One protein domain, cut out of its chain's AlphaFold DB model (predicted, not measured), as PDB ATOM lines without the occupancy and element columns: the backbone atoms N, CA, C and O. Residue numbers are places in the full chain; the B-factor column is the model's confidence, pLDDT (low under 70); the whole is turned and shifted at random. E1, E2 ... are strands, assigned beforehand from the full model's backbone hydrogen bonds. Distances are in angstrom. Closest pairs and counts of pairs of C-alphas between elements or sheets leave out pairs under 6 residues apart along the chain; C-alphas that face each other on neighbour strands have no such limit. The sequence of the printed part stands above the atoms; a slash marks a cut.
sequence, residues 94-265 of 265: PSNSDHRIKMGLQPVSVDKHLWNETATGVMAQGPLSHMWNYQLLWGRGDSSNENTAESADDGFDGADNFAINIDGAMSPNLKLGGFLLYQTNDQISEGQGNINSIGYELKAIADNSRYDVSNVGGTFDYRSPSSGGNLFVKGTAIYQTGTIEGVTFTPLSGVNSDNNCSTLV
ATOM      1  N   PRO A  94      19.206  19.062  -2.785       71.50
ATOM      2  CA  PRO A  94      20.626  18.740  -2.898       71.50
ATOM      3  C   PRO A  94      21.004  18.485  -4.365       71.50
ATOM      4  O   PRO A  94      20.185  17.928  -5.093       71.50
ATOM      5  N   SER A  95      22.245  18.802  -4.768       64.69
ATOM      6  CA  SER A  95      22.873  18.529  -6.090       64.69
ATOM      7  C   SER A  95      22.873  19.629  -7.176       64.69
ATOM      8  O   SER A  95      22.926  19.308  -8.360       64.69
ATOM      9  N   ASN A  96      22.920  20.922  -6.816       63.81
ATOM     10  CA  ASN A  96      22.949  22.049  -7.782       63.81
ATOM     11  C   ASN A  96      21.762  22.051  -8.761       63.81
ATOM     12  O   ASN A  96      21.864  22.537  -9.887       63.81
ATOM     13  N   SER A  97      20.647  21.460  -8.350       78.25
ATOM     14  CA  SER A  97      19.431  21.450  -9.142       78.25
ATOM     15  C   SER A  97      18.569  22.656  -8.772       78.25
ATOM     16  O   SER A  97      18.465  22.980  -7.591       78.25
ATOM     17  N   ASP A  98      17.892  23.273  -9.738       90.38
ATOM     18  CA  ASP A  98      17.001  24.420  -9.486       90.38
ATOM     19  C   ASP A  98      15.660  24.016  -8.824       90.38
ATOM     20  O   ASP A  98      14.704  24.795  -8.794       90.38
ATOM     21  N   HIS A  99      15.556  22.787  -8.302       94.69
ATOM     22  CA  HIS A  99      14.386  22.318  -7.566       94.69
ATOM     23  C   HIS A  99      14.381  22.874  -6.146       94.69
ATOM     24  O   HIS A  99      15.412  22.912  -5.471       94.69
ATOM     25  N   ARG A 100      13.202  23.272  -5.669       95.50
ATOM     26  CA  ARG A 100      13.012  23.871  -4.350       95.50
ATOM     27  C   ARG A 100      11.755  23.353  -3.671       95.50
ATOM     28  O   ARG A 100      10.757  23.075  -4.337       95.50
ATOM     29  N   ILE A 101      11.801  23.258  -2.346       96.62
ATOM     30  CA  ILE A 101      10.674  22.886  -1.492       96.62
ATOM     31  C   ILE A 101      10.453  23.996  -0.471       96.62
ATOM     32  O   ILE A 101      11.335  24.292   0.330       96.62
ATOM     33  N   LYS A 102       9.263  24.590  -0.471       96.56
ATOM     34  CA  LYS A 102       8.858  25.632   0.469       96.56
ATOM     35  C   LYS A 102       7.818  25.112   1.442       96.56
ATOM     36  O   LYS A 102       6.858  24.475   1.018       96.56
ATOM     37  N   MET A 103       7.971  25.427   2.720       97.38
ATOM     38  CA  MET A 103       7.089  24.962   3.791       97.38
ATOM     39  C   MET A 103       6.723  26.119   4.719       97.38
ATOM     40  O   MET A 103       7.614  26.796   5.230       97.38
ATOM     41  N   GLY A 104       5.427  26.329   4.956       95.69
ATOM     42  CA  GLY A 104       4.908  27.350   5.871       95.69
ATOM     43  C   GLY A 104       3.851  28.252   5.235       95.69
ATOM     44  O   GLY A 104       3.308  27.932   4.177       95.69
ATOM     45  N   LEU A 105       3.563  29.376   5.896       94.69
ATOM     46  CA  LEU A 105       2.638  30.407   5.428       94.69
ATOM     47  C   LEU A 105       3.301  31.203   4.301       94.69
ATOM     48  O   LEU A 105       4.168  32.046   4.542       94.69
ATOM     49  N   GLN A 106       2.906  30.928   3.063       94.88
ATOM     50  CA  GLN A 106       3.608  31.398   1.871       94.88
ATOM     51  C   GLN A 106       2.644  31.902   0.793       94.88
ATOM     52  O   GLN A 106       1.464  31.546   0.795       94.88
ATOM     53  N   PRO A 107       3.108  32.746  -0.145       93.19
ATOM     54  CA  PRO A 107       2.352  33.024  -1.358       93.19
ATOM     55  C   PRO A 107       2.070  31.730  -2.130       93.19
ATOM     56  O   PRO A 107       2.992  30.984  -2.454       93.19
ATOM     57  N   VAL A 108       0.804  31.506  -2.458       92.62
ATOM     58  CA  VAL A 108       0.322  30.379  -3.255       92.62
ATOM     59  C   VAL A 108      -0.423  30.937  -4.457       92.62
ATOM     60  O   VAL A 108      -1.274  31.810  -4.314       92.62
ATOM     61  N   SER A 109      -0.105  30.425  -5.644       94.12
ATOM     62  CA  SER A 109      -0.845  30.723  -6.866       94.12
ATOM     63  C   SER A 109      -0.921  29.475  -7.739       94.12
ATOM     64  O   SER A 109       0.114  28.938  -8.128       94.12
ATOM     65  N   VAL A 110      -2.140  29.056  -8.085       94.81
ATOM     66  CA  VAL A 110      -2.396  28.049  -9.132       94.81
ATOM     67  C   VAL A 110      -2.703  28.760 -10.447       94.81
ATOM     68  O   VAL A 110      -1.971  28.633 -11.418       94.81
ATOM     69  N   ASP A 111      -3.738  29.594 -10.455       93.69
ATOM     70  CA  ASP A 111      -4.007  30.593 -11.487       93.69
ATOM     71  C   ASP A 111      -4.553  31.834 -10.786       93.69
ATOM     72  O   ASP A 111      -5.285  31.736  -9.798       93.69
ATOM     73  N   LYS A 112      -4.211  33.016 -11.302       89.44
ATOM     74  CA  LYS A 112      -4.569  34.292 -10.672       89.44
ATOM     75  C   LYS A 112      -6.080  34.527 -10.531       89.44
ATOM     76  O   LYS A 112      -6.451  35.415  -9.771       89.44
ATOM     77  N   HIS A 113      -6.916  33.817 -11.291       87.94
ATOM     78  CA  HIS A 113      -8.375  33.923 -11.248       87.94
ATOM     79  C   HIS A 113      -9.042  32.791 -10.457       87.94
ATOM     80  O   HIS A 113     -10.258  32.820 -10.308       87.94
ATOM     81  N   LEU A 114      -8.273  31.797 -10.001       88.62
ATOM     82  CA  LEU A 114      -8.797  30.632  -9.294       88.62
ATOM     83  C   LEU A 114      -8.325  30.606  -7.842       88.62
ATOM     84  O   LEU A 114      -9.129  30.731  -6.928       88.62
ATOM     85  N   TRP A 115      -7.013  30.495  -7.630       89.81
ATOM     86  CA  TRP A 115      -6.424  30.488  -6.297       89.81
ATOM     87  C   TRP A 115      -5.113  31.261  -6.309       89.81
ATOM     88  O   TRP A 115      -4.145  30.846  -6.950       89.81
ATOM     89  N   ASN A 116      -5.110  32.412  -5.635       90.88
ATOM     90  CA  ASN A 116      -3.970  33.316  -5.541       90.88
ATOM     91  C   ASN A 116      -4.034  34.110  -4.234       90.88
ATOM     92  O   ASN A 116      -4.648  35.177  -4.163       90.88
ATOM     93  N   GLU A 117      -3.413  33.577  -3.190       86.38
ATOM     94  CA  GLU A 117      -3.411  34.193  -1.868       86.38
ATOM     95  C   GLU A 117      -2.162  33.816  -1.066       86.38
ATOM     96  O   GLU A 117      -1.143  33.401  -1.615       86.38
ATOM     97  N   THR A 118      -2.200  34.035   0.245       90.00
ATOM     98  CA  THR A 118      -1.221  33.428   1.143       90.00
ATOM     99  C   THR A 118      -1.914  32.325   1.911       90.00
ATOM    100  O   THR A 118      -2.924  32.587   2.551       90.00
ATOM    101  N   ALA A 119      -1.339  31.130   1.858       89.50
ATOM    102  CA  ALA A 119      -1.843  29.951   2.538       89.50
ATOM    103  C   ALA A 119      -0.686  29.181   3.179       89.50
ATOM    104  O   ALA A 119       0.472  29.301   2.762       89.50
ATOM    105  N   THR A 120      -1.003  28.398   4.205       92.31
ATOM    106  CA  THR A 120      -0.043  27.489   4.827       92.31
ATOM    107  C   THR A 120       0.005  26.190   4.036       92.31
ATOM    108  O   THR A 120      -1.022  25.567   3.773       92.31
ATOM    109  N   GLY A 121       1.203  25.773   3.639       93.94
ATOM    110  CA  GLY A 121       1.355  24.549   2.866       93.94
ATOM    111  C   GLY A 121       2.795  24.160   2.582       93.94
ATOM    112  O   GLY A 121       3.741  24.817   3.029       93.94
ATOM    113  N   VAL A 122       2.932  23.091   1.804       97.31
ATOM    114  CA  VAL A 122       4.176  22.574   1.243       97.31
ATOM    115  C   VAL A 122       4.106  22.680  -0.277       97.31
ATOM    116  O   VAL A 122       3.185  22.164  -0.906       97.31
ATOM    117  N   MET A 123       5.098  23.329  -0.878       97.44
ATOM    118  CA  MET A 123       5.192  23.527  -2.319       97.44
ATOM    119  C   MET A 123       6.537  23.020  -2.824       97.44
ATOM    120  O   MET A 123       7.576  23.535  -2.421       97.44
ATOM    121  N   ALA A 124       6.527  22.049  -3.731       97.06
ATOM    122  CA  ALA A 124       7.705  21.620  -4.473       97.06
ATOM    123  C   ALA A 124       7.654  22.204  -5.886       97.06
ATOM    124  O   ALA A 124       6.649  22.078  -6.575       97.06
ATOM    125  N   GLN A 125       8.733  22.827  -6.340       96.88
ATOM    126  CA  GLN A 125       8.784  23.482  -7.644       96.88
ATOM    127  C   GLN A 125      10.170  23.361  -8.265       96.88
ATOM    128  O   GLN A 125      11.160  23.192  -7.557       96.88
ATOM    129  N   GLY A 126      10.257  23.475  -9.583       95.56
ATOM    130  CA  GLY A 126      11.538  23.463 -10.284       95.56
ATOM    131  C   GLY A 126      11.391  23.210 -11.780       95.56
ATOM    132  O   GLY A 126      10.269  23.110 -12.287       95.56
ATOM    133  N   PRO A 127      12.514  23.089 -12.501       95.19
ATOM    134  CA  PRO A 127      12.493  22.713 -13.904       95.19
ATOM    135  C   PRO A 127      12.092  21.242 -14.053       95.19
ATOM    136  O   PRO A 127      12.685  20.353 -13.455       95.19
ATOM    137  N   LEU A 128      11.097  20.967 -14.891       94.25
ATOM    138  CA  LEU A 128      10.819  19.619 -15.394       94.25
ATOM    139  C   LEU A 128      11.701  19.307 -16.619       94.25
ATOM    140  O   LEU A 128      12.088  18.167 -16.854       94.25
ATOM    141  N   SER A 129      12.010  20.333 -17.420       93.00
ATOM    142  CA  SER A 129      12.951  20.300 -18.546       93.00
ATOM    143  C   SER A 129      13.434  21.722 -18.871       93.00
ATOM    144  O   SER A 129      12.972  22.684 -18.269       93.00
ATOM    145  N   HIS A 130      14.267  21.897 -19.902       90.62
ATOM    146  CA  HIS A 130      14.689  23.226 -20.385       90.62
ATOM    147  C   HIS A 130      13.546  24.182 -20.802       90.62
ATOM    148  O   HIS A 130      13.770  25.381 -20.925       90.62
ATOM    149  N   MET A 131      12.344  23.659 -21.068       94.25
ATOM    150  CA  MET A 131      11.201  24.420 -21.586       94.25
ATOM    151  C   MET A 131      10.047  24.475 -20.593       94.25
ATOM    152  O   MET A 131       9.146  25.285 -20.788       94.25
ATOM    153  N   TRP A 132      10.054  23.609 -19.578       96.56
ATOM    154  CA  TRP A 132       8.909  23.344 -18.716       96.56
ATOM    155  C   TRP A 132       9.333  23.374 -17.258       96.56
ATOM    156  O   TRP A 132      10.291  22.701 -16.887       96.56
ATOM    157  N   ASN A 133       8.570  24.084 -16.442       97.69
ATOM    158  CA  ASN A 133       8.644  24.075 -14.991       97.69
ATOM    159  C   ASN A 133       7.424  23.355 -14.429       97.69
ATOM    160  O   ASN A 133       6.382  23.291 -15.085       97.69
ATOM    161  N   TYR A 134       7.553  22.847 -13.211       97.56
ATOM    162  CA  TYR A 134       6.438  22.285 -12.469       97.56
ATOM    163  C   TYR A 134       6.290  22.949 -11.099       97.56
ATOM    164  O   TYR A 134       7.255  23.465 -10.529       97.56
ATOM    165  N   GLN A 135       5.077  22.857 -10.565       98.19
ATOM    166  CA  GLN A 135       4.747  23.101  -9.167       98.19
ATOM    167  C   GLN A 135       3.848  21.962  -8.691       98.19
ATOM    168  O   GLN A 135       2.889  21.610  -9.373       98.19
ATOM    169  N   LEU A 136       4.150  21.408  -7.525       98.25
ATOM    170  CA  LEU A 136       3.282  20.531  -6.755       98.25
ATOM    171  C   LEU A 136       3.003  21.234  -5.434       98.25
ATOM    172  O   LEU A 136       3.933  21.703  -4.778       98.25
ATOM    173  N   LEU A 137       1.741  21.314  -5.049       97.69
ATOM    174  CA  LEU A 137       1.305  22.009  -3.851       97.69
ATOM    175  C   LEU A 137       0.384  21.103  -3.050       97.69
ATOM    176  O   LEU A 137      -0.549  20.529  -3.603       97.69
ATOM    177  N   TRP A 138       0.616  21.059  -1.746       96.31
ATOM    178  CA  TRP A 138      -0.391  20.699  -0.761       96.31
ATOM    179  C   TRP A 138      -0.527  21.856   0.229       96.31
ATOM    180  O   TRP A 138       0.477  22.369   0.725       96.31
ATOM    181  N   GLY A 139      -1.748  22.294   0.503       90.75
ATOM    182  CA  GLY A 139      -2.030  23.343   1.477       90.75
ATOM    183  C   GLY A 139      -3.306  23.048   2.245       90.75
ATOM    184  O   GLY A 139      -4.251  22.493   1.687       90.75
ATOM    185  N   ARG A 140      -3.335  23.454   3.513       82.62
ATOM    186  CA  ARG A 140      -4.490  23.273   4.394       82.62
ATOM    187  C   ARG A 140      -5.020  24.629   4.838       82.62
ATOM    188  O   ARG A 140      -4.239  25.479   5.268       82.62
ATOM    189  N   GLY A 141      -6.324  24.828   4.662       67.12
ATOM    190  CA  GLY A 141      -7.009  26.097   4.916       67.12
ATOM    191  C   GLY A 141      -7.656  26.191   6.297       67.12
ATOM    192  O   GLY A 141      -7.595  27.257   6.897       67.12
ATOM    193  N   ASP A 142      -8.216  25.086   6.799       67.00
ATOM    194  CA  ASP A 142      -8.945  25.042   8.070       67.00
ATOM    195  C   ASP A 142      -8.913  23.642   8.712       67.00
ATOM    196  O   ASP A 142      -8.827  22.639   7.998       67.00
ATOM    197  N   SER A 143      -8.965  23.597  10.045       57.16
ATOM    198  CA  SER A 143      -9.129  22.397  10.884       57.16
ATOM    199  C   SER A 143      -9.903  22.709  12.182       57.16
ATOM    200  O   SER A 143      -9.714  22.040  13.197       57.16
ATOM    201  N   SER A 144     -10.720  23.769  12.196       52.38
ATOM    202  CA  SER A 144     -11.263  24.399  13.412       52.38
ATOM    203  C   SER A 144     -12.222  23.535  14.250       52.38
ATOM    204  O   SER A 144     -12.462  23.864  15.412       52.38
ATOM    205  N   ASN A 145     -12.719  22.417  13.712       50.25
ATOM    206  CA  ASN A 145     -13.697  21.552  14.376       50.25
ATOM    207  C   ASN A 145     -13.116  20.330  15.118       50.25
ATOM    208  O   ASN A 145     -13.887  19.488  15.577       50.25
ATOM    209  N   GLU A 146     -11.794  20.249  15.322       51.78
ATOM    210  CA  GLU A 146     -11.188  19.269  16.239       51.78
ATOM    211  C   GLU A 146     -11.547  19.607  17.704       51.78
ATOM    212  O   GLU A 146     -10.761  20.168  18.475       51.78
ATOM    213  N   ASN A 147     -12.779  19.301  18.113       46.66
ATOM    214  CA  ASN A 147     -13.201  19.407  19.502       46.66
ATOM    215  C   ASN A 147     -12.376  18.419  20.343       46.66
ATOM    216  O   ASN A 147     -12.357  17.220  20.079       46.66
ATOM    217  N   THR A 148     -11.728  18.905  21.406       48.28
ATOM    218  CA  THR A 148     -10.805  18.155  22.291       48.28
ATOM    219  C   THR A 148     -11.410  16.956  23.054       48.28
ATOM    220  O   THR A 148     -10.789  16.456  23.993       48.28
ATOM    221  N   ALA A 149     -12.624  16.514  22.719       51.59
ATOM    222  CA  ALA A 149     -13.393  15.530  23.477       51.59
ATOM    223  C   ALA A 149     -14.034  14.403  22.642       51.59
ATOM    224  O   ALA A 149     -14.654  13.532  23.247       51.59
ATOM    225  N   GLU A 150     -13.874  14.375  21.316       50.97
ATOM    226  CA  GLU A 150     -14.475  13.336  20.466       50.97
ATOM    227  C   GLU A 150     -13.444  12.313  19.959       50.97
ATOM    228  O   GLU A 150     -12.230  12.468  20.098       50.97
ATOM    229  N   SER A 151     -13.972  11.164  19.562       44.66
ATOM    230  CA  SER A 151     -13.390   9.838  19.755       44.66
ATOM    231  C   SER A 151     -12.388   9.438  18.663       44.66
ATOM    232  O   SER A 151     -12.314  10.030  17.599       44.66
ATOM    233  N   ALA A 152     -11.594   8.401  18.936       48.75
ATOM    234  CA  ALA A 152     -10.463   7.940  18.122       48.75
ATOM    235  C   ALA A 152     -10.813   7.327  16.737       48.75
ATOM    236  O   ALA A 152     -10.094   6.428  16.299       48.75
ATOM    237  N   ASP A 153     -11.894   7.754  16.077       50.97
ATOM    238  CA  ASP A 153     -12.374   7.158  14.817       50.97
ATOM    239  C   ASP A 153     -12.977   8.157  13.810       50.97
ATOM    240  O   ASP A 153     -13.625   7.741  12.850       50.97
ATOM    241  N   ASP A 154     -12.733   9.457  13.980       45.62
ATOM    242  CA  ASP A 154     -13.156  10.458  13.001       45.62
ATOM    243  C   ASP A 154     -11.973  10.789  12.078       45.62
ATOM    244  O   ASP A 154     -10.820  10.898  12.506       45.62
ATOM    245  N   GLY A 155     -12.240  10.781  10.772       52.09
ATOM    246  CA  GLY A 155     -11.245  10.882   9.710       52.09
ATOM    247  C   GLY A 155     -10.532  12.236   9.656       52.09
ATOM    248  O   GLY A 155     -10.511  13.017  10.596       52.09
ATOM    249  N   PHE A 156      -9.872  12.506   8.532       52.28
ATOM    250  CA  PHE A 156      -9.209  13.788   8.302       52.28
ATOM    251  C   PHE A 156     -10.236  14.935   8.243       52.28
ATOM    252  O   PHE A 156     -10.762  15.232   7.174       52.28
ATOM    253  N   ASP A 157     -10.470  15.606   9.368       61.94
ATOM    254  CA  ASP A 157     -11.333  16.783   9.437       61.94
ATOM    255  C   ASP A 157     -10.545  18.037   9.038       61.94
ATOM    256  O   ASP A 157      -9.876  18.671   9.857       61.94
ATOM    257  N   GLY A 158     -10.601  18.420   7.763       68.69
ATOM    258  CA  GLY A 158     -10.036  19.697   7.334       68.69
ATOM    259  C   GLY A 158     -10.073  19.963   5.836       68.69
ATOM    260  O   GLY A 158     -10.156  19.056   5.007       68.69
ATOM    261  N   ALA A 159      -9.957  21.247   5.498       83.31
ATOM    262  CA  ALA A 159      -9.950  21.725   4.125       83.31
ATOM    263  C   ALA A 159      -8.557  21.564   3.503       83.31
ATOM    264  O   ALA A 159      -7.679  22.425   3.660       83.31
ATOM    265  N   ASP A 160      -8.358  20.470   2.773       88.62
ATOM    266  CA  ASP A 160      -7.124  20.153   2.063       88.62
ATOM    267  C   ASP A 160      -7.193  20.564   0.590       88.62
ATOM    268  O   ASP A 160      -8.212  20.458  -0.094       88.62
ATOM    269  N   ASN A 161      -6.064  21.042   0.079       92.75
ATOM    270  CA  ASN A 161      -5.944  21.555  -1.274       92.75
ATOM    271  C   ASN A 161      -4.677  20.993  -1.912       92.75
ATOM    272  O   ASN A 161      -3.580  21.152  -1.375       92.75
ATOM    273  N   PHE A 162      -4.820  20.392  -3.083       96.38
ATOM    274  CA  PHE A 162      -3.745  19.801  -3.866       96.38
ATOM    275  C   PHE A 162      -3.689  20.467  -5.229       96.38
ATOM    276  O   PHE A 162      -4.705  20.546  -5.915       96.38
ATOM    277  N   ALA A 163      -2.515  20.918  -5.659       98.00
ATOM    278  CA  ALA A 163      -2.370  21.487  -6.990       98.00
ATOM    279  C   ALA A 163      -1.146  20.974  -7.733       98.00
ATOM    280  O   ALA A 163      -0.099  20.691  -7.149       98.00
ATOM    281  N   ILE A 164      -1.295  20.907  -9.051       98.44
ATOM    282  CA  ILE A 164      -0.229  20.660 -10.008       98.44
ATOM    283  C   ILE A 164      -0.268  21.796 -11.021       98.44
ATOM    284  O   ILE A 164      -1.315  22.050 -11.612       98.44
ATOM    285  N   ASN A 165       0.876  22.422 -11.275       98.44
ATOM    286  CA  ASN A 165       1.067  23.319 -12.408       98.44
ATOM    287  C   ASN A 165       2.206  22.807 -13.278       98.44
ATOM    288  O   ASN A 165       3.222  22.334 -12.767       98.44
ATOM    289  N   ILE A 166       2.044  22.944 -14.589       98.19
ATOM    290  CA  ILE A 166       3.102  22.747 -15.575       98.19
ATOM    291  C   ILE A 166       3.086  23.958 -16.498       98.19
ATOM    292  O   ILE A 166       2.136  24.152 -17.252       98.19
ATOM    293  N   ASP A 167       4.146  24.756 -16.457       97.88
ATOM    294  CA  ASP A 167       4.253  26.010 -17.200       97.88
ATOM    295  C   ASP A 167       5.483  25.989 -18.093       97.88
ATOM    296  O   ASP A 167       6.564  25.583 -17.668       97.88
ATOM    297  N   GLY A 168       5.344  26.446 -19.332       97.06
ATOM    298  CA  GLY A 168       6.424  26.379 -20.298       97.06
ATOM    299  C   GLY A 168       6.524  27.566 -21.235       97.06
ATOM    300  O   GLY A 168       5.540  28.183 -21.645       97.06
ATOM    301  N   ALA A 169       7.765  27.873 -21.599       96.50
ATOM    302  CA  ALA A 169       8.115  28.899 -22.570       96.50
ATOM    303  C   ALA A 169       8.510  28.218 -23.884       96.50
ATOM    304  O   ALA A 169       9.666  27.863 -24.093       96.50
ATOM    305  N   MET A 170       7.528  28.016 -24.763       94.06
ATOM    306  CA  MET A 170       7.710  27.286 -26.026       94.06
ATOM    307  C   MET A 170       8.592  28.067 -27.004       94.06
ATOM    308  O   MET A 170       9.296  27.497 -27.831       94.06
ATOM    309  N   SER A 171       8.530  29.395 -26.925       93.38
ATOM    310  CA  SER A 171       9.405  30.326 -27.636       93.38
ATOM    311  C   SER A 171       9.436  31.666 -26.883       93.38
ATOM    312  O   SER A 171       8.626  31.862 -25.972       93.38
ATOM    313  N   PRO A 172      10.277  32.642 -27.281       90.94
ATOM    314  CA  PRO A 172      10.239  33.993 -26.704       90.94
ATOM    315  C   PRO A 172       8.853  34.665 -26.767       90.94
ATOM    316  O   PRO A 172       8.557  35.557 -25.977       90.94
ATOM    317  N   ASN A 173       8.009  34.209 -27.695       94.19
ATOM    318  CA  ASN A 173       6.724  34.796 -28.047       94.19
ATOM    319  C   ASN A 173       5.520  33.935 -27.646       94.19
ATOM    320  O   ASN A 173       4.390  34.359 -27.866       94.19
ATOM    321  N   LEU A 174       5.730  32.731 -27.106       95.06
ATOM    322  CA  LEU A 174       4.649  31.814 -26.751       95.06
ATOM    323  C   LEU A 174       4.950  31.127 -25.424       95.06
ATOM    324  O   LEU A 174       5.899  30.345 -25.328       95.06
ATOM    325  N   LYS A 175       4.098  31.379 -24.435       97.81
ATOM    326  CA  LYS A 175       4.049  30.626 -23.185       97.81
ATOM    327  C   LYS A 175       2.733  29.877 -23.095       97.81
ATOM    328  O   LYS A 175       1.692  30.423 -23.463       97.81
ATOM    329  N   LEU A 176       2.801  28.652 -22.602       97.88
ATOM    330  CA  LEU A 176       1.656  27.789 -22.351       97.88
ATOM    331  C   LEU A 176       1.763  27.260 -20.928       97.88
ATOM    332  O   LEU A 176       2.868  27.024 -20.448       97.88
ATOM    333  N   GLY A 177       0.630  27.041 -20.283       97.94
ATOM    334  CA  GLY A 177       0.580  26.403 -18.979       97.94
ATOM    335  C   GLY A 177      -0.650  25.526 -18.844       97.94
ATOM    336  O   GLY A 177      -1.638  25.705 -19.555       97.94
ATOM    337  N   GLY A 178      -0.580  24.572 -17.931       98.25
ATOM    338  CA  GLY A 178      -1.691  23.726 -17.526       98.25
ATOM    339  C   GLY A 178      -1.694  23.570 -16.016       98.25
ATOM    340  O   GLY A 178      -0.633  23.575 -15.390       98.25
ATOM    341  N   PHE A 179      -2.880  23.432 -15.434       98.50
ATOM    342  CA  PHE A 179      -3.013  23.198 -14.006       98.50
ATOM    343  C   PHE A 179      -4.175  22.268 -13.660       98.50
ATOM    344  O   PHE A 179      -5.167  22.176 -14.388       98.50
ATOM    345  N   LEU A 180      -4.030  21.610 -12.514       98.25
ATOM    346  CA  LEU A 180      -5.071  20.889 -11.794       98.25
ATOM    347  C   LEU A 180      -5.068  21.407 -10.355       98.25
ATOM    348  O   LEU A 180      -4.009  21.451  -9.734       98.25
ATOM    349  N   LEU A 181      -6.232  21.764  -9.829       97.50
ATOM    350  CA  LEU A 181      -6.452  22.047  -8.414       97.50
ATOM    351  C   LEU A 181      -7.578  21.146  -7.924       97.50
ATOM    352  O   LEU A 181      -8.685  21.219  -8.446       97.50
ATOM    353  N   TYR A 182      -7.292  20.309  -6.938       95.81
ATOM    354  CA  TYR A 182      -8.270  19.495  -6.236       95.81
ATOM    355  C   TYR A 182      -8.380  19.978  -4.796       95.81
ATOM    356  O   TYR A 182      -7.371  20.126  -4.109       95.81
ATOM    357  N   GLN A 183      -9.598  20.252  -4.355       92.88
ATOM    358  CA  GLN A 183      -9.896  20.748  -3.022       92.88
ATOM    359  C   GLN A 183     -10.933  19.828  -2.403       92.88
ATOM    360  O   GLN A 183     -11.951  19.534  -3.031       92.88
ATOM    361  N   THR A 184     -10.660  19.382  -1.186       89.44
ATOM    362  CA  THR A 184     -11.528  18.481  -0.438       89.44
ATOM    363  C   THR A 184     -11.709  18.985   0.982       89.44
ATOM    364  O   THR A 184     -10.830  19.659   1.526       89.44
ATOM    365  N   ASN A 185     -12.868  18.701   1.550       86.00
ATOM    366  CA  ASN A 185     -13.193  18.977   2.934       86.00
ATOM    367  C   ASN A 185     -14.341  18.069   3.369       86.00
ATOM    368  O   ASN A 185     -15.298  17.900   2.612       86.00
ATOM    369  N   ASP A 186     -14.267  17.539   4.587       79.00
ATOM    370  CA  ASP A 186     -15.316  16.684   5.165       79.00
ATOM    371  C   ASP A 186     -15.936  17.280   6.442       79.00
ATOM    372  O   ASP A 186     -16.604  16.592   7.206       79.00
ATOM    373  N   GLN A 187     -15.745  18.582   6.682       71.81
ATOM    374  CA  GLN A 187     -16.296  19.249   7.860       71.81
ATOM    375  C   GLN A 187     -17.732  19.728   7.621       71.81
ATOM    376  O   GLN A 187     -17.987  20.657   6.855       71.81
ATOM    377  N   ILE A 188     -18.680  19.124   8.338       64.44
ATOM    378  CA  ILE A 188     -20.044  19.642   8.480       64.44
ATOM    379  C   ILE A 188     -20.279  19.907   9.969       64.44
ATOM    380  O   ILE A 188     -20.681  19.013  10.710       64.44
ATOM    381  N   SER A 189     -20.011  21.134  10.426       62.31
ATOM    382  CA  SER A 189     -20.515  21.587  11.728       62.31
ATOM    383  C   SER A 189     -22.051  21.653  11.716       62.31
ATOM    384  O   SER A 189     -22.665  21.677  10.648       62.31
ATOM    385  N   GLU A 190     -22.699  21.682  12.886       53.88
ATOM    386  CA  GLU A 190     -24.157  21.843  13.015       53.88
ATOM    387  C   GLU A 190     -24.611  23.231  12.502       53.88
ATOM    388  O   GLU A 190     -24.875  24.159  13.264       53.88
ATOM    389  N   GLY A 191     -24.690  23.397  11.182       55.62
ATOM    390  CA  GLY A 191     -25.067  24.638  10.516       55.62
ATOM    391  C   GLY A 191     -24.860  24.547   9.005       55.62
ATOM    392  O   GLY A 191     -23.867  24.005   8.539       55.62
ATOM    393  N   GLN A 192     -25.806  25.067   8.219       61.16
ATOM    394  CA  GLN A 192     -25.624  25.189   6.769       61.16
ATOM    395  C   GLN A 192     -24.821  26.457   6.452       61.16
ATOM    396  O   GLN A 192     -25.189  27.551   6.890       61.16
ATOM    397  N   GLY A 193     -23.750  26.327   5.665       65.25
ATOM    398  CA  GLY A 193     -23.025  27.475   5.122       65.25
ATOM    399  C   GLY A 193     -23.899  28.254   4.134       65.25
ATOM    400  O   GLY A 193     -24.563  27.665   3.288       65.25
ATOM    401  N   ASN A 194     -23.916  29.586   4.198       70.31
ATOM    402  CA  ASN A 194     -24.659  30.401   3.230       70.31
ATOM    403  C   ASN A 194     -23.722  30.913   2.137       70.31
ATOM    404  O   ASN A 194     -22.782  31.650   2.430       70.31
ATOM    405  N   ILE A 195     -24.020  30.582   0.880       72.56
ATOM    406  CA  ILE A 195     -23.330  31.132  -0.292       72.56
ATOM    407  C   ILE A 195     -24.259  32.052  -1.078       72.56
ATOM    408  O   ILE A 195     -25.472  31.856  -1.130       72.56
ATOM    409  N   ASN A 196     -23.692  33.065  -1.722       67.81
ATOM    410  CA  ASN A 196     -24.421  33.949  -2.630       67.81
ATOM    411  C   ASN A 196     -23.572  34.234  -3.877       67.81
ATOM    412  O   ASN A 196     -22.463  33.723  -4.019       67.81
ATOM    413  N   SER A 197     -24.062  35.063  -4.801       64.69
ATOM    414  CA  SER A 197     -23.349  35.336  -6.058       64.69
ATOM    415  C   SER A 197     -22.038  36.125  -5.905       64.69
ATOM    416  O   SER A 197     -21.356  36.341  -6.902       64.69
ATOM    417  N   ILE A 198     -21.692  36.585  -4.698       62.59
ATOM    418  CA  ILE A 198     -20.456  37.329  -4.395       62.59
ATOM    419  C   ILE A 198     -19.596  36.677  -3.298       62.59
ATOM    420  O   ILE A 198     -18.410  36.966  -3.211       62.59
ATOM    421  N   GLY A 199     -20.167  35.789  -2.486       65.62
ATOM    422  CA  GLY A 199     -19.525  35.027  -1.417       65.62
ATOM    423  C   GLY A 199     -19.719  33.539  -1.671       65.62
ATOM    424  O   GLY A 199     -20.539  32.898  -1.024       65.62
ATOM    425  N   TYR A 200     -19.013  33.025  -2.675       69.25
ATOM    426  CA  TYR A 200     -19.066  31.627  -3.123       69.25
ATOM    427  C   TYR A 200     -17.705  30.921  -2.998       69.25
ATOM    428  O   TYR A 200     -17.532  29.805  -3.483       69.25
ATOM    429  N   GLU A 201     -16.711  31.585  -2.406       77.69
ATOM    430  CA  GLU A 201     -15.359  31.050  -2.264       77.69
ATOM    431  C   GLU A 201     -15.357  29.849  -1.304       77.69
ATOM    432  O   GLU A 201     -15.883  29.950  -0.198       77.69
ATOM    433  N   LEU A 202     -14.716  28.733  -1.683       78.69
ATOM    434  CA  LEU A 202     -14.683  27.510  -0.859       78.69
ATOM    435  C   LEU A 202     -14.113  27.751   0.547       78.69
ATOM    436  O   LEU A 202     -14.611  27.209   1.527       78.69
ATOM    437  N   LYS A 203     -13.127  28.645   0.673       75.88
ATOM    438  CA  LYS A 203     -12.551  29.031   1.970       75.88
ATOM    439  C   LYS A 203     -13.541  29.713   2.918       75.88
ATOM    440  O   LYS A 203     -13.305  29.732   4.113       75.88
ATOM    441  N   ALA A 204     -14.621  30.299   2.399       74.81
ATOM    442  CA  ALA A 204     -15.633  30.964   3.214       74.81
ATOM    443  C   ALA A 204     -16.680  29.984   3.772       74.81
ATOM    444  O   ALA A 204     -17.493  30.378   4.603       74.81
ATOM    445  N   ILE A 205     -16.675  28.731   3.304       74.50
ATOM    446  CA  ILE A 205     -17.631  27.688   3.698       74.50
ATOM    447  C   ILE A 205     -16.963  26.453   4.308       74.50
ATOM    448  O   ILE A 205     -17.667  25.500   4.633       74.50
ATOM    449  N   ALA A 206     -15.639  26.462   4.487       71.69
ATOM    450  CA  ALA A 206     -14.871  25.314   4.967       71.69
ATOM    451  C   ALA A 206     -15.386  24.751   6.309       71.69
ATOM    452  O   ALA A 206     -15.494  23.544   6.454       71.69
ATOM    453  N   ASP A 207     -15.826  25.589   7.247       71.81
ATOM    454  CA  ASP A 207     -16.312  25.103   8.550       71.81
ATOM    455  C   ASP A 207     -17.668  24.364   8.499       71.81
ATOM    456  O   ASP A 207     -18.054  23.678   9.446       71.81
ATOM    457  N   ASN A 208     -18.449  24.543   7.428       74.25
ATOM    458  CA  ASN A 208     -19.869  24.160   7.380       74.25
ATOM    459  C   ASN A 208     -20.258  23.446   6.078       74.25
ATOM    460  O   ASN A 208     -21.426  23.462   5.685       74.25
ATOM    461  N   SER A 209     -19.294  22.890   5.348       76.81
ATOM    462  CA  SER A 209     -19.580  22.234   4.078       76.81
ATOM    463  C   SER A 209     -18.629  21.092   3.789       76.81
ATOM    464  O   SER A 209     -17.413  21.214   3.911       76.81
ATOM    465  N   ARG A 210     -19.196  20.000   3.289       84.12
ATOM    466  CA  ARG A 210     -18.428  18.931   2.664       84.12
ATOM    467  C   ARG A 210     -18.289  19.252   1.188       84.12
ATOM    468  O   ARG A 210     -19.281  19.549   0.519       84.12
ATOM    469  N   TYR A 211     -17.079  19.182   0.654       86.44
ATOM    470  CA  TYR A 211     -16.874  19.389  -0.771       86.44
ATOM    471  C   TYR A 211     -15.732  18.553  -1.324       86.44
ATOM    472  O   TYR A 211     -14.763  18.247  -0.640       86.44
ATOM    473  N   ASP A 212     -15.848  18.256  -2.611       91.62
ATOM    474  CA  ASP A 212     -14.829  17.625  -3.439       91.62
ATOM    475  C   ASP A 212     -14.863  18.322  -4.794       91.62
ATOM    476  O   ASP A 212     -15.702  18.016  -5.642       91.62
ATOM    477  N   VAL A 213     -13.986  19.306  -4.994       93.19
ATOM    478  CA  VAL A 213     -13.995  20.180  -6.174       93.19
ATOM    479  C   VAL A 213     -12.680  20.062  -6.923       93.19
ATOM    480  O   VAL A 213     -11.601  20.232  -6.363       93.19
ATOM    481  N   SER A 214     -12.770  19.795  -8.222       96.25
ATOM    482  CA  SER A 214     -11.640  19.746  -9.142       96.25
ATOM    483  C   SER A 214     -11.743  20.849 -10.184       96.25
ATOM    484  O   SER A 214     -12.760  21.004 -10.854       96.25
ATOM    485  N   ASN A 215     -10.649  21.570 -10.367       97.38
ATOM    486  CA  ASN A 215     -10.470  22.593 -11.379       97.38
ATOM    487  C   ASN A 215      -9.335  22.182 -12.312       97.38
ATOM    488  O   ASN A 215      -8.201  22.005 -11.870       97.38
ATOM    489  N   VAL A 216      -9.624  22.063 -13.604       98.00
ATOM    490  CA  VAL A 216      -8.633  21.789 -14.648       98.00
ATOM    491  C   VAL A 216      -8.599  22.975 -15.590       98.00
ATOM    492  O   VAL A 216      -9.639  23.424 -16.068       98.00
ATOM    493  N   GLY A 217      -7.410  23.483 -15.888       97.62
ATOM    494  CA  GLY A 217      -7.300  24.633 -16.767       97.62
ATOM    495  C   GLY A 217      -6.013  24.702 -17.560       97.62
ATOM    496  O   GLY A 217      -5.045  23.982 -17.317       97.62
ATOM    497  N   GLY A 218      -6.039  25.593 -18.543       97.75
ATOM    498  CA  GLY A 218      -4.918  25.898 -19.415       97.75
ATOM    499  C   GLY A 218      -4.737  27.400 -19.562       97.75
ATOM    500  O   GLY A 218      -5.711  28.152 -19.630       97.75
ATOM    501  N   THR A 219      -3.485  27.837 -19.635       97.38
ATOM    502  CA  THR A 219      -3.103  29.232 -19.847       97.38
ATOM    503  C   THR A 219      -2.318  29.372 -21.145       97.38
ATOM    504  O   THR A 219      -1.595  28.466 -21.568       97.38
ATOM    505  N   PHE A 220      -2.447  30.526 -21.793       96.50
ATOM    506  CA  PHE A 220      -1.624  30.885 -22.943       96.50
ATOM    507  C   PHE A 220      -1.279  32.375 -22.913       96.50
ATOM    508  O   PHE A 220      -2.107  33.205 -22.542       96.50
ATOM    509  N   ASP A 221      -0.057  32.722 -23.310       96.50
ATOM    510  CA  ASP A 221       0.422  34.095 -23.520       96.50
ATOM    511  C   ASP A 221       1.202  34.104 -24.836       96.50
ATOM    512  O   ASP A 221       2.298  33.547 -24.930       96.50
ATOM    513  N   TYR A 222       0.596  34.691 -25.863       95.81
ATOM    514  CA  TYR A 222       1.189  34.862 -27.179       95.81
ATOM    515  C   TYR A 222       1.473  36.336 -27.443       95.81
ATOM    516  O   TYR A 222       0.617  37.196 -27.221       95.81
ATOM    517  N   ARG A 223       2.665  36.631 -27.961       94.88
ATOM    518  CA  ARG A 223       3.110  37.985 -28.298       94.88
ATOM    519  C   ARG A 223       3.680  38.012 -29.705       94.88
ATOM    520  O   ARG A 223       4.520  37.194 -30.052       94.88
ATOM    521  N   SER A 224       3.255  38.981 -30.500       91.06
ATOM    522  CA  SER A 224       3.759  39.207 -31.850       91.06
ATOM    523  C   SER A 224       4.302  40.633 -31.961       91.06
ATOM    524  O   SER A 224       3.531  41.592 -31.821       91.06
ATOM    525  N   PRO A 225       5.616  40.805 -32.182       85.50
ATOM    526  CA  PRO A 225       6.181  42.108 -32.498       85.50
ATOM    527  C   PRO A 225       5.599  42.632 -33.815       85.50
ATOM    528  O   PRO A 225       5.631  41.942 -34.832       85.50
ATOM    529  N   SER A 226       5.090  43.861 -33.817       82.38
ATOM    530  CA  SER A 226       4.626  44.558 -35.018       82.38
ATOM    531  C   SER A 226       5.295  45.928 -35.138       82.38
ATOM    532  O   SER A 226       5.842  46.454 -34.168       82.38
ATOM    533  N   SER A 227       5.241  46.533 -36.326       77.25
ATOM    534  CA  SER A 227       5.844  47.847 -36.597       77.25
ATOM    535  C   SER A 227       5.276  48.991 -35.743       77.25
ATOM    536  O   SER A 227       5.926  50.026 -35.623       77.25
ATOM    537  N   GLY A 228       4.097  48.810 -35.133       80.44
ATOM    538  CA  GLY A 228       3.454  49.773 -34.232       80.44
ATOM    539  C   GLY A 228       3.504  49.404 -32.743       80.44
ATOM    540  O   GLY A 228       2.871  50.085 -31.942       80.44
ATOM    541  N   GLY A 229       4.208  48.330 -32.362       81.25
ATOM    542  CA  GLY A 229       4.271  47.822 -30.985       81.25
ATOM    543  C   GLY A 229       4.026  46.313 -30.886       81.25
ATOM    544  O   GLY A 229       3.886  45.623 -31.894       81.25
ATOM    545  N   ASN A 230       3.968  45.777 -29.668       85.81
ATOM    546  CA  ASN A 230       3.710  44.350 -29.447       85.81
ATOM    547  C   ASN A 230       2.202  44.080 -29.383       85.81
ATOM    548  O   ASN A 230       1.533  44.548 -28.463       85.81
ATOM    549  N   LEU A 231       1.680  43.284 -30.318       90.88
ATOM    550  CA  LEU A 231       0.361  42.676 -30.168       90.88
ATOM    551  C   LEU A 231       0.482  41.509 -29.186       90.88
ATOM    552  O   LEU A 231       1.415  40.714 -29.295       90.88
ATOM    553  N   PHE A 232      -0.453  41.377 -28.249       93.38
ATOM    554  CA  PHE A 232      -0.496  40.228 -27.350       93.38
ATOM    555  C   PHE A 232      -1.908  39.659 -27.238       93.38
ATOM    556  O   PHE A 232      -2.892  40.394 -27.289       93.38
ATOM    557  N   VAL A 233      -1.992  38.344 -27.055       94.62
ATOM    558  CA  VAL A 233      -3.215  37.635 -26.683       94.62
ATOM    559  C   VAL A 233      -2.868  36.732 -25.511       94.62
ATOM    560  O   VAL A 233      -1.965  35.902 -25.605       94.62
ATOM    561  N   LYS A 234      -3.574  36.912 -24.398       96.12
ATOM    562  CA  LYS A 234      -3.395  36.115 -23.188       96.12
ATOM    563  C   LYS A 234      -4.750  35.683 -22.661       96.12
ATOM    564  O   LYS A 234      -5.673  36.496 -22.627       96.12
ATOM    565  N   GLY A 235      -4.850  34.444 -22.209       95.62
ATOM    566  CA  GLY A 235      -6.076  33.931 -21.618       95.62
ATOM    567  C   GLY A 235      -5.840  32.714 -20.741       95.62
ATOM    568  O   GLY A 235      -4.786  32.077 -20.800       95.62
ATOM    569  N   THR A 236      -6.859  32.417 -19.943       97.31
ATOM    570  CA  THR A 236      -6.982  31.196 -19.153       97.31
ATOM    571  C   THR A 236      -8.347  30.589 -19.473       97.31
ATOM    572  O   THR A 236      -9.340  31.314 -19.510       97.31
ATOM    573  N   ALA A 237      -8.397  29.281 -19.709       96.75
ATOM    574  CA  ALA A 237      -9.634  28.507 -19.758       96.75
ATOM    575  C   ALA A 237      -9.661  27.566 -18.551       96.75
ATOM    576  O   ALA A 237      -8.652  26.918 -18.271       96.75
ATOM    577  N   ILE A 238     -10.787  27.517 -17.839       96.94
ATOM    578  CA  ILE A 238     -10.953  26.736 -16.606       96.94
ATOM    579  C   ILE A 238     -12.239  25.928 -16.717       96.94
ATOM    580  O   ILE A 238     -13.275  26.463 -17.106       96.94
ATOM    581  N   TYR A 239     -12.150  24.651 -16.373       95.88
ATOM    582  CA  TYR A 239     -13.269  23.743 -16.195       95.88
ATOM    583  C   TYR A 239     -13.305  23.300 -14.731       95.88
ATOM    584  O   TYR A 239     -12.299  22.803 -14.221       95.88
ATOM    585  N   GLN A 240     -14.445  23.490 -14.067       94.69
ATOM    586  CA  GLN A 240     -14.658  23.117 -12.670       94.69
ATOM    587  C   GLN A 240     -15.718  22.024 -12.589       94.69
ATOM    588  O   GLN A 240     -16.769  22.133 -13.207       94.69
ATOM    589  N   THR A 241     -15.470  20.994 -11.790       94.00
ATOM    590  CA  THR A 241     -16.427  19.916 -11.531       94.00
ATOM    591  C   THR A 241     -16.295  19.429 -10.095       94.00
ATOM    592  O   THR A 241     -15.280  19.688  -9.448       94.00
ATOM    593  N   GLY A 242     -17.307  18.735  -9.585       92.12
ATOM    594  CA  GLY A 242     -17.302  18.230  -8.219       92.12
ATOM    595  C   GLY A 242     -18.637  18.372  -7.508       92.12
ATOM    596  O   GLY A 242     -19.672  18.640  -8.129       92.12
ATOM    597  N   THR A 243     -18.588  18.204  -6.192       89.38
ATOM    598  CA  THR A 243     -19.740  18.278  -5.293       89.38
ATOM    599  C   THR A 243     -19.477  19.263  -4.169       89.38
ATOM    600  O   THR A 243     -18.363  19.356  -3.658       89.38
ATOM    601  N   ILE A 244     -20.523  19.988  -3.785       86.50
ATOM    602  CA  ILE A 244     -20.562  20.804  -2.574       86.50
ATOM    603  C   ILE A 244     -21.875  20.471  -1.864       86.50
ATOM    604  O   ILE A 244     -22.945  20.481  -2.483       86.50
ATOM    605  N   GLU A 245     -21.777  20.163  -0.578       83.88
ATOM    606  CA  GLU A 245     -22.865  19.782   0.316       83.88
ATOM    607  C   GLU A 245     -22.827  20.639   1.584       83.88
ATOM    608  O   GLU A 245     -21.790  21.193   1.946       83.88
ATOM    609  N   GLY A 246     -23.963  20.764   2.269       77.31
ATOM    610  CA  GLY A 246     -24.056  21.580   3.487       77.31
ATOM    611  C   GLY A 246     -24.144  23.088   3.234       77.31
ATOM    612  O   GLY A 246     -24.045  23.864   4.179       77.31
ATOM    613  N   VAL A 247     -24.378  23.522   1.988       77.31
ATOM    614  CA  VAL A 247     -24.533  24.944   1.644       77.31
ATOM    615  C   VAL A 247     -25.926  25.301   1.142       77.31
ATOM    616  O   VAL A 247     -26.528  24.564   0.368       77.31
ATOM    617  N   THR A 248     -26.396  26.489   1.512       77.19
ATOM    618  CA  THR A 248     -27.623  27.095   0.989       77.19
ATOM    619  C   THR A 248     -27.270  28.269   0.090       77.19
ATOM    620  O   THR A 248     -26.588  29.212   0.503       77.19
ATOM    621  N   PHE A 249     -27.740  28.227  -1.160       74.25
ATOM    622  CA  PHE A 249     -27.562  29.333  -2.094       74.25
ATOM    623  C   PHE A 249     -28.669  30.372  -1.920       74.25
ATOM    624  O   PHE A 249     -29.845  30.112  -2.182       74.25
ATOM    625  N   THR A 250     -28.262  31.575  -1.520       72.12
ATOM    626  CA  THR A 250     -29.124  32.751  -1.418       72.12
ATOM    627  C   THR A 250     -28.749  33.735  -2.529       72.12
ATOM    628  O   THR A 250     -27.729  34.419  -2.426       72.12
ATOM    629  N   PRO A 251     -29.521  33.837  -3.626       66.19
ATOM    630  CA  PRO A 251     -29.260  34.834  -4.656       66.19
ATOM    631  C   PRO A 251     -29.424  36.248  -4.085       66.19
ATOM    632  O   PRO A 251     -30.230  36.476  -3.186       66.19
ATOM    633  N   LEU A 252     -28.732  37.231  -4.673       63.66
ATOM    634  CA  LEU A 252     -28.875  38.650  -4.296       63.66
ATOM    635  C   LEU A 252     -30.320  39.173  -4.415       63.66
ATOM    636  O   LEU A 252     -30.653  40.196  -3.830       63.66
ATOM    637  N   SER A 253     -31.185  38.473  -5.155       65.12
ATOM    638  CA  SER A 253     -32.616  38.768  -5.269       65.12
ATOM    639  C   SER A 253     -33.462  38.309  -4.069       65.12
ATOM    640  O   SER A 253     -34.659  38.582  -4.054       65.12
ATOM    641  N   GLY A 254     -32.878  37.620  -3.079       52.84
ATOM    642  CA  GLY A 254     -33.539  37.248  -1.821       52.84
ATOM    643  C   GLY A 254     -34.478  36.036  -1.883       52.84
ATOM    644  O   GLY A 254     -35.235  35.810  -0.942       52.84
ATOM    645  N   VAL A 255     -34.465  35.255  -2.970       52.09
ATOM    646  CA  VAL A 255     -35.273  34.025  -3.090       52.09
ATOM    647  C   VAL A 255     -34.417  32.815  -2.728       52.09
ATOM    648  O   VAL A 255     -33.643  32.345  -3.557       52.09
ATOM    649  N   ASN A 256     -34.557  32.312  -1.502       51.41
ATOM    650  CA  ASN A 256     -33.844  31.117  -1.049       51.41
ATOM    651  C   ASN A 256     -34.259  29.892  -1.875       51.41
ATOM    652  O   ASN A 256     -35.450  29.622  -2.046       51.41
ATOM    653  N   SER A 257     -33.273  29.142  -2.360       52.81
ATOM    654  CA  SER A 257     -33.473  27.789  -2.872       52.81
ATOM    655  C   SER A 257     -32.713  26.819  -1.976       52.81
ATOM    656  O   SER A 257     -31.481  26.830  -1.975       52.81
ATOM    657  N   ASP A 258     -33.449  25.995  -1.234       47.84
ATOM    658  CA  ASP A 258     -32.888  24.923  -0.413       47.84
ATOM    659  C   ASP A 258     -32.352  23.827  -1.348       47.84
ATOM    660  O   ASP A 258     -33.106  22.990  -1.844       47.84
ATOM    661  N   ASN A 259     -31.051  23.845  -1.640       49.88
ATOM    662  CA  ASN A 259     -30.394  22.793  -2.410       49.88
ATOM    663  C   ASN A 259     -29.469  22.008  -1.480       49.88
ATOM    664  O   ASN A 259     -28.367  22.447  -1.184       49.88
ATOM    665  N   ASN A 260     -29.895  20.813  -1.064       48.69
ATOM    666  CA  ASN A 260     -29.096  19.937  -0.197       48.69
ATOM    667  C   ASN A 260     -27.899  19.266  -0.911       48.69
ATOM    668  O   ASN A 260     -27.127  18.575  -0.261       48.69
ATOM    669  N   CYS A 261     -27.741  19.438  -2.230       44.03
ATOM    670  CA  CYS A 261     -26.594  18.950  -3.002       44.03
ATOM    671  C   CYS A 261     -26.540  19.691  -4.348       44.03
ATOM    672  O   CYS A 261     -27.526  19.682  -5.091       44.03
ATOM    673  N   SER A 262     -25.414  20.332  -4.680       53.84
ATOM    674  CA  SER A 262     -25.193  20.909  -6.015       53.84
ATOM    675  C   SER A 262     -24.034  20.208  -6.719       53.84
ATOM    676  O   SER A 262     -22.900  20.237  -6.240       53.84
ATOM    677  N   THR A 263     -24.314  19.599  -7.871       46.53
ATOM    678  CA  THR A 263     -23.289  19.077  -8.783       46.53
ATOM    679  C   THR A 263     -22.800  20.203  -9.688       46.53
ATOM    680  O   THR A 263     -23.604  20.852 -10.359       46.53
ATOM    681  N   LEU A 264     -21.487  20.427  -9.719       57.19
ATOM    682  CA  LEU A 264     -20.848  21.375 -10.631       57.19
ATOM    683  C   LEU A 264     -20.642  20.701 -11.999       57.19
ATOM    684  O   LEU A 264     -19.994  19.650 -12.076       57.19
ATOM    685  N   VAL A 265     -21.206  21.301 -13.054       38.78
ATOM    686  CA  VAL A 265     -21.042  20.900 -14.467       38.78
ATOM    687  C   VAL A 265     -20.226  21.946 -15.208       38.78
ATOM    688  O   VAL A 265     -20.534  23.146 -15.029       38.78
TER     689      VAL A 265
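This is residues 94 to 265 of the 265 residues of an uncharacterized protein of Marinobacter sp. LQ44 (UniProt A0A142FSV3). One long, twisted sheet makes a flat slab, and at one edge the hairpin of E1 and E2 bends sharply and folds back over one face, its tip over E4 and E5. At one end the loop residues 147 to 153 stick out and the small parallel pair E6 and E9 sits with its loops; at the opposite end the hairpin of E7 and E8 reaches out with its turn. The 172 printed residues hold ten named strands, E1 to E10 along the chain, and no named helix: the class is all strand. The large sheet has the order E1, E2, E3, E4, E5, E7, E8, E10, antiparallel throughout. The whole is loose, with a radius of gyration of the C-alphas of 19.7 A, and spans 63 by 49 by 22 A.

Begin at Pro 94 and go on to C-alpha 100 at (13.012, 23.871, -4.350), where E1 starts; it covers residues 100 to 111 and bends by 116 degrees at residue 104. E2, residues 115 to 129, bends by 120 degrees at residue 119. E3 covers residues 132 to 140 and E4 residues 160 to 171, the latter 35.5 A from first to last C-alpha. E5, residues 174 to 188, measures 44.7 A. After E6, residues 193 to 195, look for C-alpha 208 at (-19.869, 24.160, 7.380): here begins E7, the longest strand by residues, running to residue 226 over 53.0 A with a bend of 68 degrees at residue 211. E8, residues 229 to 245, is 50.0 A long and bends by 56 degrees at residue 242. E9 holds residues 247 to 249, and E10, residues 262 to 264, ends at C-alpha 264, (-20.848, 21.375, -10.631).

Start at the edge strand E1, in a hairpin with E2, where N 106 and O 119 are 2.9 A apart, within hydrogen-bond range. E1 to E5 form a meander, each strand the antiparallel neighbour of the one before. In the hairpin E2 and E3, N 124 and O 136 are 2.8 A apart; in the hairpin E3 and E4, N 135 and O 165, 2.9 A; in the hairpin E4 and E5, N 164 and O 180, 2.9 A. E5 is the antiparallel neighbour of E7, with N 181 and O 215 at 2.8 A. In the hairpin E7 and E8, N 216 and O 239 are 2.8 A apart. At the other edge, E10 pairs with E8, N 264 and O 242 at 3.0 A. This is a folded sheet, bent back on itself into two leaves: E1 and E2 face E4, E5, E7, E8 and E10, with E3 as the hinge. Look at Val 110: its C-alpha is 6.7 A from that of Asn 165, the closest pair of E1 and E4, and 6.9 A from that of Phe 179, the closest of E1 and E5. E6 and E9 are parallel, with N 195 and O 248 at 2.9 A. The closest C-alphas of E6 and E7 are those of Gly 193 and Asn 208, 5.1 A apart. E6 and E8 are apart, and E8 and E9 meet only through their link.

The two C-alphas farthest apart, those of Ala 149 and Ser 227, are 70.9 A from each other. The printed part has no cut and ends at residue 265, the chain's last. The long links are E3 to E4, with 19 residues, and E6 to E7 and E9 to E10, with 12 each. Residues 147 to 153 stand free. The mean pLDDT of the printed part is 81.3; 46 residues are under 70, among them residues 141 to 158 and 251 to 265.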